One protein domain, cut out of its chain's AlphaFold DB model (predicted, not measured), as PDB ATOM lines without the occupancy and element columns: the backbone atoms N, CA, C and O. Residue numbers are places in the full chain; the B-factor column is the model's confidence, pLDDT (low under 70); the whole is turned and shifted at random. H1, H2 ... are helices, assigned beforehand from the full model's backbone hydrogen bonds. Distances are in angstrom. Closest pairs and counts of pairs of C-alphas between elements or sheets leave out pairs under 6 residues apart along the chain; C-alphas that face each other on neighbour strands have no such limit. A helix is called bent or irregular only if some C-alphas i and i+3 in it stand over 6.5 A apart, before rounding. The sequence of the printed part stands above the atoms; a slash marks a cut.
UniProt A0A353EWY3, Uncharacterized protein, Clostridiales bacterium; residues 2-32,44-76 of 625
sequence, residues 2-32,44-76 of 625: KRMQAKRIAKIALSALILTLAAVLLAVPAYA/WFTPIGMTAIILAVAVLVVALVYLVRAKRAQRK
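This is residues 2 to 32 and 44 to 76 of the 625 residues of an uncharacterized protein of Clostridiales bacterium (UniProt A0A353EWY3). Two long helices, H1 and H2, run side by side in opposite directions and make a rod, loosely paired, with residues 71 to 76 of H2 sticking out. The printed part has 64 residues, with two named helices in the order H1, H2 and no named strand: all helix. It is loose, with a radius of gyration of the C-alphas of 15.3 A, and spans 49 by 18 by 9 A.

H1, residues 2 to 32, and H2, residues 47 to 76, are near each other: their closest C-alphas are 8.4 A apart, and 15 pairs are within 10 A. O i to N i+4 pairs are within hydrogen-bond range in 25 of 27 cases in H1 and 25 of 26 in H2.

H1 is 46.4 A long, from C-alpha 2 at (-54.610, 38.893, 27.757). It is neither bent nor irregular, but only just: C-alphas 26 and 29 are 6.3 A apart. H2 is 43.6 A long, ending with C-alpha 76 at (-49.031, 33.370, 41.101).

The C-alphas farthest apart, of Ala 32 and Lys 76, are 50.3 A apart. The link across the cut lacks residues 33 to 43; C-alphas 32 and 44 are 11.5 A apart. Mean pLDDT of the printed part is 70.7; residues 2 to 7, 10, 24 to 32, 44 to 45 and 72 to 76 are under 70.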
ATOM      1  N   LYS A   2     -56.082  39.072  27.589       52.44
ATOM      2  CA  LYS A   2     -54.610  38.893  27.757       52.44
ATOM      3  C   LYS A   2     -54.066  37.464  27.494       52.44
ATOM      4  O   LYS A   2     -53.163  37.318  26.672       52.44
ATOM      5  N   ARG A   3     -54.661  36.406  28.082       45.66
ATOM      6  CA  ARG A   3     -54.256  34.988  27.872       45.66
ATOM      7  C   ARG A   3     -54.215  34.559  26.381       45.66
ATOM      8  O   ARG A   3     -53.358  33.759  26.016       45.66
ATOM      9  N   MET A   4     -55.058  35.113  25.496       49.00
ATOM     10  CA  MET A   4     -55.006  34.813  24.049       49.00
ATOM     11  C   MET A   4     -53.822  35.472  23.329       49.00
ATOM     12  O   MET A   4     -53.266  34.866  22.417       49.00
ATOM     13  N   GLN A   5     -53.416  36.684  23.721       61.69
ATOM     14  CA  GLN A   5     -52.253  37.328  23.102       61.69
ATOM     15  C   GLN A   5     -50.950  36.642  23.520       61.69
ATOM     16  O   GLN A   5     -50.121  36.382  22.656       61.69
ATOM     17  N   ALA A   6     -50.820  36.217  24.782       57.88
ATOM     18  CA  ALA A   6     -49.682  35.409  25.232       57.88
ATOM     19  C   ALA A   6     -49.517  34.112  24.408       57.88
ATOM     20  O   ALA A   6     -48.428  33.836  23.910       57.88
ATOM     21  N   LYS A   7     -50.608  33.359  24.166       62.72
ATOM     22  CA  LYS A   7     -50.570  32.155  23.309       62.72
ATOM     23  C   LYS A   7     -50.214  32.461  21.843       62.72
ATOM     24  O   LYS A   7     -49.595  31.621  21.195       62.72
ATOM     25  N   ARG A   8     -50.560  33.643  21.310       71.00
ATOM     26  CA  ARG A   8     -50.136  34.075  19.960       71.00
ATOM     27  C   ARG A   8     -48.653  34.454  19.919       71.00
ATOM     28  O   ARG A   8     -47.951  33.981  19.036       71.00
ATOM     29  N   ILE A   9     -48.167  35.224  20.894       71.62
ATOM     30  CA  ILE A   9     -46.753  35.627  21.007       71.62
ATOM     31  C   ILE A   9     -45.847  34.395  21.144       71.62
ATOM     32  O   ILE A   9     -44.854  34.295  20.431       71.62
ATOM     33  N   ALA A  10     -46.227  33.415  21.970       69.44
ATOM     34  CA  ALA A  10     -45.482  32.161  22.111       69.44
ATOM     35  C   ALA A  10     -45.400  31.361  20.795       69.44
ATOM     36  O   ALA A  10     -44.332  30.861  20.450       69.44
ATOM     37  N   LYS A  11     -46.495  31.283  20.019       74.12
ATOM     38  CA  LYS A  11     -46.480  30.641  18.690       74.12
ATOM     39  C   LYS A  11     -45.616  31.401  17.677       74.12
ATOM     40  O   LYS A  11     -44.924  30.762  16.894       74.12
ATOM     41  N   ILE A  12     -45.615  32.736  17.719       76.94
ATOM     42  CA  ILE A  12     -44.747  33.569  16.870       76.94
ATOM     43  C   ILE A  12     -43.271  33.320  17.218       76.94
ATOM     44  O   ILE A  12     -42.483  33.032  16.320       76.94
ATOM     45  N   ALA A  13     -42.907  33.331  18.504       71.88
ATOM     46  CA  ALA A  13     -41.547  33.032  18.956       71.88
ATOM     47  C   ALA A  13     -41.083  31.622  18.544       71.88
ATOM     48  O   ALA A  13     -39.973  31.468  18.040       71.88
ATOM     49  N   LEU A  14     -41.953  30.610  18.670       73.25
ATOM     50  CA  LEU A  14     -41.672  29.251  18.199       73.25
ATOM     51  C   LEU A  14     -41.443  29.211  16.678       73.25
ATOM     52  O   LEU A  14     -40.469  28.618  16.225       73.25
ATOM     53  N   SER A  15     -42.289  29.882  15.884       75.12
ATOM     54  CA  SER A  15     -42.107  29.948  14.426       75.12
ATOM     55  C   SER A  15     -40.829  30.682  14.008       75.12
ATOM     56  O   SER A  15     -40.192  30.277  13.041       75.12
ATOM     57  N   ALA A  16     -40.410  31.708  14.757       75.94
ATOM     58  CA  ALA A  16     -39.150  32.406  14.518       75.94
ATOM     59  C   ALA A  16     -37.939  31.505  14.813       75.94
ATOM     60  O   ALA A  16     -37.018  31.461  14.004       75.94
ATOM     61  N   LEU A  17     -37.971  30.738  15.911       73.38
ATOM     62  CA  LEU A  17     -36.921  29.774  16.258       73.38
ATOM     63  C   LEU A  17     -36.820  28.637  15.230       73.38
ATOM     64  O   LEU A  17     -35.719  28.262  14.836       73.38
ATOM     65  N   ILE A  18     -37.954  28.119  14.748       75.56
ATOM     66  CA  ILE A  18     -37.979  27.111  13.675       75.56
ATOM     67  C   ILE A  18     -37.398  27.694  12.377       75.56
ATOM     68  O   ILE A  18     -36.611  27.025  11.714       75.56
ATOM     69  N   LEU A  19     -37.717  28.948  12.034       77.44
ATOM     70  CA  LEU A  19     -37.151  29.622  10.860       77.44
ATOM     71  C   LEU A  19     -35.642  29.880  10.984       77.44
ATOM     72  O   LEU A  19     -34.934  29.698   9.997       77.44
ATOM     73  N   THR A  20     -35.118  30.252  12.159       72.06
ATOM     74  CA  THR A  20     -33.662  30.411  12.333       72.06
ATOM     75  C   THR A  20     -32.932  29.071  12.293       72.06
ATOM     76  O   THR A  20     -31.870  28.986  11.684       72.06
ATOM     77  N   LEU A  21     -33.506  28.009  12.867       73.75
ATOM     78  CA  LEU A  21     -32.928  26.660  12.821       73.75
ATOM     79  C   LEU A  21     -32.945  26.097  11.384       73.75
ATOM     80  O   LEU A  21     -31.935  25.580  10.913       73.75
ATOM     81  N   ALA A  22     -34.036  26.304  10.636       75.12
ATOM     82  CA  ALA A  22     -34.116  25.970   9.214       75.12
ATOM     83  C   ALA A  22     -33.128  26.780   8.351       75.12
ATOM     84  O   ALA A  22     -32.525  26.227   7.435       75.12
ATOM     85  N   ALA A  23     -32.912  28.065   8.656       72.50
ATOM     86  CA  ALA A  23     -31.918  28.887   7.966       72.50
ATOM     87  C   ALA A  23     -30.477  28.411   8.227       72.50
ATOM     88  O   ALA A  23     -29.670  28.396   7.301       72.50
ATOM     89  N   VAL A  24     -30.161  27.964   9.450       69.75
ATOM     90  CA  VAL A  24     -28.869  27.324   9.762       69.75
ATOM     91  C   VAL A  24     -28.719  26.008   8.991       69.75
ATOM     92  O   VAL A  24     -27.703  25.814   8.329       69.75
ATOM     93  N   LEU A  25     -29.739  25.143   8.992       68.88
ATOM     94  CA  LEU A  25     -29.719  23.875   8.246       68.88
ATOM     95  C   LEU A  25     -29.571  24.066   6.726       68.88
ATOM     96  O   LEU A  25     -28.903  23.262   6.086       68.88
ATOM     97  N   LEU A  26     -30.136  25.132   6.150       67.06
ATOM     98  CA  LEU A  26     -29.973  25.478   4.731       67.06
ATOM     99  C   LEU A  26     -28.629  26.154   4.409       67.06
ATOM    100  O   LEU A  26     -28.171  26.073   3.272       67.06
ATOM    101  N   ALA A  27     -27.971  26.789   5.383       59.16
ATOM    102  CA  ALA A  27     -26.641  27.375   5.200       59.16
ATOM    103  C   ALA A  27     -25.515  26.321   5.183       59.16
ATOM    104  O   ALA A  27     -24.497  26.527   4.527       59.16
ATOM    105  N   VAL A  28     -25.703  25.185   5.865       59.97
ATOM    106  CA  VAL A  28     -24.735  24.073   5.924       59.97
ATOM    107  C   VAL A  28     -24.357  23.512   4.537       59.97
ATOM    108  O   VAL A  28     -23.161  23.498   4.241       59.97
ATOM    109  N   PRO A  29     -25.292  23.092   3.654       56.06
ATOM    110  CA  PRO A  29     -24.929  22.590   2.324       56.06
ATOM    111  C   PRO A  29     -24.326  23.680   1.425       56.06
ATOM    112  O   PRO A  29     -23.377  23.407   0.695       56.06
ATOM    113  N   ALA A  30     -24.791  24.929   1.539       56.09
ATOM    114  CA  ALA A  30     -24.270  26.054   0.757       56.09
ATOM    115  C   ALA A  30     -22.799  26.400   1.071       56.09
ATOM    116  O   ALA A  30     -22.141  27.059   0.269       56.09
ATOM    117  N   TYR A  31     -22.271  25.962   2.222       52.25
ATOM    118  CA  TYR A  31     -20.844  26.060   2.544       52.25
ATOM    119  C   TYR A  31     -20.042  24.826   2.088       52.25
ATOM    120  O   TYR A  31     -18.839  24.934   1.872       52.25
ATOM    121  N   ALA A  32     -20.693  23.670   1.914       50.78
ATOM    122  CA  ALA A  32     -20.055  22.425   1.478       50.78
ATOM    123  C   ALA A  32     -19.755  22.407  -0.034       50.78
ATOM    124  O   ALA A  32     -18.700  21.933  -0.443       50.78
ATOM    125  N   TRP A  44     -19.189  23.530  11.439       60.31
ATOM    126  CA  TRP A  44     -19.334  23.599  12.898       60.31
ATOM    127  C   TRP A  44     -18.006  23.742  13.670       60.31
ATOM    128  O   TRP A  44     -17.999  24.329  14.748       60.31
ATOM    129  N   PHE A  45     -16.891  23.258  13.111       64.12
ATOM    130  CA  PHE A  45     -15.534  23.353  13.669       64.12
ATOM    131  C   PHE A  45     -14.800  24.654  13.293       64.12
ATOM    132  O   PHE A  45     -13.733  24.946  13.835       64.12
ATOM    133  N   THR A  46     -15.345  25.456  12.373       80.88
ATOM    134  CA  THR A  46     -14.793  26.784  12.062       80.88
ATOM    135  C   THR A  46     -15.143  27.781  13.179       80.88
ATOM    136  O   THR A  46     -16.196  27.647  13.807       80.88
ATOM    137  N   PRO A  47     -14.343  28.840  13.418       76.31
ATOM    138  CA  PRO A  47     -14.689  29.862  14.414       76.31
ATOM    139  C   PRO A  47     -15.999  30.606  14.084       76.31
ATOM    140  O   PRO A  47     -16.680  31.091  14.987       76.31
ATOM    141  N   ILE A  48     -16.388  30.659  12.805       75.50
ATOM    142  CA  ILE A  48     -17.662  31.238  12.348       75.50
ATOM    143  C   ILE A  48     -18.828  30.289  12.675       75.50
ATOM    144  O   ILE A  48     -19.855  30.728  13.188       75.50
ATOM    145  N   GLY A  49     -18.650  28.981  12.459       75.81
ATOM    146  CA  GLY A  49     -19.607  27.956  12.873       75.81
ATOM    147  C   GLY A  49     -19.799  27.926  14.389       75.81
ATOM    148  O   GLY A  49     -20.924  28.077  14.859       75.81
ATOM    149  N   MET A  50     -18.716  27.833  15.170       77.25
ATOM    150  CA  MET A  50     -18.803  27.831  16.637       77.25
ATOM    151  C   MET A  50     -19.480  29.085  17.200       77.25
ATOM    152  O   MET A  50     -20.343  28.963  18.067       77.25
ATOM    153  N   THR A  51     -19.168  30.284  16.696       78.44
ATOM    154  CA  THR A  51     -19.844  31.510  17.163       78.44
ATOM    155  C   THR A  51     -21.336  31.532  16.814       78.44
ATOM    156  O   THR A  51     -22.136  31.979  17.638       78.44
ATOM    157  N   ALA A  52     -21.750  30.973  15.671       76.75
ATOM    158  CA  ALA A  52     -23.166  30.796  15.338       76.75
ATOM    159  C   ALA A  52     -23.880  29.787  16.265       76.75
ATOM    160  O   ALA A  52     -24.992  30.062  16.719       76.75
ATOM    161  N   ILE A  53     -23.238  28.659  16.603       77.75
ATOM    162  CA  ILE A  53     -23.765  27.665  17.561       77.75
ATOM    163  C   ILE A  53     -23.931  28.296  18.948       77.75
ATOM    164  O   ILE A  53     -25.001  28.199  19.546       77.75
ATOM    165  N   ILE A  54     -22.897  28.979  19.449       79.19
ATOM    166  CA  ILE A  54     -22.897  29.611  20.776       79.19
ATOM    167  C   ILE A  54     -24.006  30.668  20.875       79.19
ATOM    168  O   ILE A  54     -24.723  30.712  21.875       79.19
ATOM    169  N   LEU A  55     -24.221  31.470  19.824       80.25
ATOM    170  CA  LEU A  55     -25.336  32.421  19.769       80.25
ATOM    171  C   LEU A  55     -26.705  31.723  19.737       80.25
ATOM    172  O   LEU A  55     -27.622  32.166  20.430       80.25
ATOM    173  N   ALA A  56     -26.857  30.621  18.995       77.38
ATOM    174  CA  ALA A  56     -28.099  29.847  18.975       77.38
ATOM    175  C   ALA A  56     -28.422  29.236  20.354       77.38
ATOM    176  O   ALA A  56     -29.557  29.342  20.823       77.38
ATOM    177  N   VAL A  57     -27.421  28.672  21.040       80.62
ATOM    178  CA  VAL A  57     -27.549  28.147  22.409       80.62
ATOM    179  C   VAL A  57     -27.886  29.268  23.397       80.62
ATOM    180  O   VAL A  57     -28.808  29.111  24.196       80.62
ATOM    181  N   ALA A  58     -27.229  30.429  23.313       80.50
ATOM    182  CA  ALA A  58     -27.531  31.576  24.172       80.50
ATOM    183  C   ALA A  58     -28.983  32.069  24.000       80.50
ATOM    184  O   ALA A  58     -29.675  32.316  24.990       80.50
ATOM    185  N   VAL A  59     -29.484  32.148  22.761       83.62
ATOM    186  CA  VAL A  59     -30.890  32.491  22.476       83.62
ATOM    187  C   VAL A  59     -31.852  31.436  23.034       83.62
ATOM    188  O   VAL A  59     -32.885  31.795  23.602       83.62
ATOM    189  N   LEU A  60     -31.509  30.146  22.940       79.31
ATOM    190  CA  LEU A  60     -32.303  29.040  23.488       79.31
ATOM    191  C   LEU A  60     -32.373  29.106  25.026       79.31
ATOM    192  O   LEU A  60     -33.464  29.029  25.592       79.31
ATOM    193  N   VAL A  61     -31.248  29.350  25.705       82.12
ATOM    194  CA  VAL A  61     -31.191  29.541  27.168       82.12
ATOM    195  C   VAL A  61     -32.030  30.748  27.603       82.12
ATOM    196  O   VAL A  61     -32.829  30.635  28.534       82.12
ATOM    197  N   VAL A  62     -31.938  31.884  26.902       85.50
ATOM    198  CA  VAL A  62     -32.775  33.067  27.185       85.50
ATOM    199  C   VAL A  62     -34.266  32.759  26.988       85.50
ATOM    200  O   VAL A  62     -35.089  33.156  27.819       85.50
ATOM    201  N   ALA A  63     -34.632  32.001  25.948       77.81
ATOM    202  CA  ALA A  63     -36.010  31.570  25.713       77.81
ATOM    203  C   ALA A  63     -36.531  30.616  26.809       77.81
ATOM    204  O   ALA A  63     -37.670  30.771  27.261       77.81
ATOM    205  N   LEU A  64     -35.701  29.685  27.297       76.94
ATOM    206  CA  LEU A  64     -36.027  28.813  28.433       76.94
ATOM    207  C   LEU A  64     -36.220  29.610  29.728       76.94
ATOM    208  O   LEU A  64     -37.243  29.451  30.392       76.94
ATOM    209  N   VAL A  65     -35.303  30.522  30.064       83.69
ATOM    210  CA  VAL A  65     -35.420  31.387  31.254       83.69
ATOM    211  C   VAL A  65     -36.680  32.258  31.185       83.69
ATOM    212  O   VAL A  65     -37.364  32.440  32.199       83.69
ATOM    213  N   TYR A  66     -37.039  32.752  29.997       82.94
ATOM    214  CA  TYR A  66     -38.287  33.485  29.777       82.94
ATOM    215  C   TYR A  66     -39.527  32.593  29.967       82.94
ATOM    216  O   TYR A  66     -40.460  32.992  30.667       82.94
ATOM    217  N   LEU A  67     -39.531  31.366  29.431       77.50
ATOM    218  CA  LEU A  67     -40.612  30.389  29.631       77.50
ATOM    219  C   LEU A  67     -40.773  29.979  31.103       77.50
ATOM    220  O   LEU A  67     -41.901  29.895  31.592       77.50
ATOM    221  N   VAL A  68     -39.675  29.771  31.835       76.00
ATOM    222  CA  VAL A  68     -39.697  29.456  33.274       76.00
ATOM    223  C   VAL A  68     -40.234  30.639  34.082       76.00
ATOM    224  O   VAL A  68     -41.098  30.441  34.940       76.00
ATOM    225  N   ARG A  69     -39.819  31.880  33.780       77.69
ATOM    226  CA  ARG A  69     -40.409  33.087  34.390       77.69
ATOM    227  C   ARG A  69     -41.900  33.225  34.062       77.69
ATOM    228  O   ARG A  69     -42.680  33.514  34.966       77.69
ATOM    229  N   ALA A  70     -42.319  32.958  32.826       73.50
ATOM    230  CA  ALA A  70     -43.726  33.003  32.424       73.50
ATOM    231  C   ALA A  70     -44.583  31.938  33.138       73.50
ATOM    232  O   ALA A  70     -45.675  32.257  33.609       73.50
ATOM    233  N   LYS A  71     -44.080  30.702  33.295       72.69
ATOM    234  CA  LYS A  71     -44.735  29.651  34.097       72.69
ATOM    235  C   LYS A  71     -44.800  30.021  35.587       72.69
ATOM    236  O   LYS A  71     -45.854  29.875  36.198       72.69
ATOM    237  N   ARG A  72     -43.712  30.548  36.174       67.94
ATOM    238  CA  ARG A  72     -43.698  31.022  37.577       67.94
ATOM    239  C   ARG A  72     -44.655  32.197  37.816       67.94
ATOM    240  O   ARG A  72     -45.226  32.276  38.896       67.94
ATOM    241  N   ALA A  73     -44.861  33.075  36.833       67.19
ATOM    242  CA  ALA A  73     -45.869  34.133  36.911       67.19
ATOM    243  C   ALA A  73     -47.300  33.567  36.866       67.19
ATOM    244  O   ALA A  73     -48.128  33.951  37.686       67.19
ATOM    245  N   GLN A  74     -47.582  32.602  35.979       60.12
ATOM    246  CA  GLN A  74     -48.906  31.967  35.901       60.12
ATOM    247  C   GLN A  74     -49.308  31.291  37.220       60.12
ATOM    248  O   GLN A  74     -50.410  31.546  37.692       60.12
ATOM    249  N   ARG A  75     -48.389  30.567  37.882       56.75
ATOM    250  CA  ARG A  75     -48.628  29.975  39.217       56.75
ATOM    251  C   ARG A  75     -48.917  30.997  40.337       56.75
ATOM    252  O   ARG A  75     -49.321  30.579  41.413       56.75
ATOM    253  N   LYS A  76     -48.690  32.304  40.131       54.56
ATOM    254  CA  LYS A  76     -49.031  33.370  41.101       54.56
ATOM    255  C   LYS A  76     -50.372  34.058  40.820       54.56
ATOM    256  O   LYS A  76     -50.974  34.587  41.747       54.56
TER     257      LYS A  76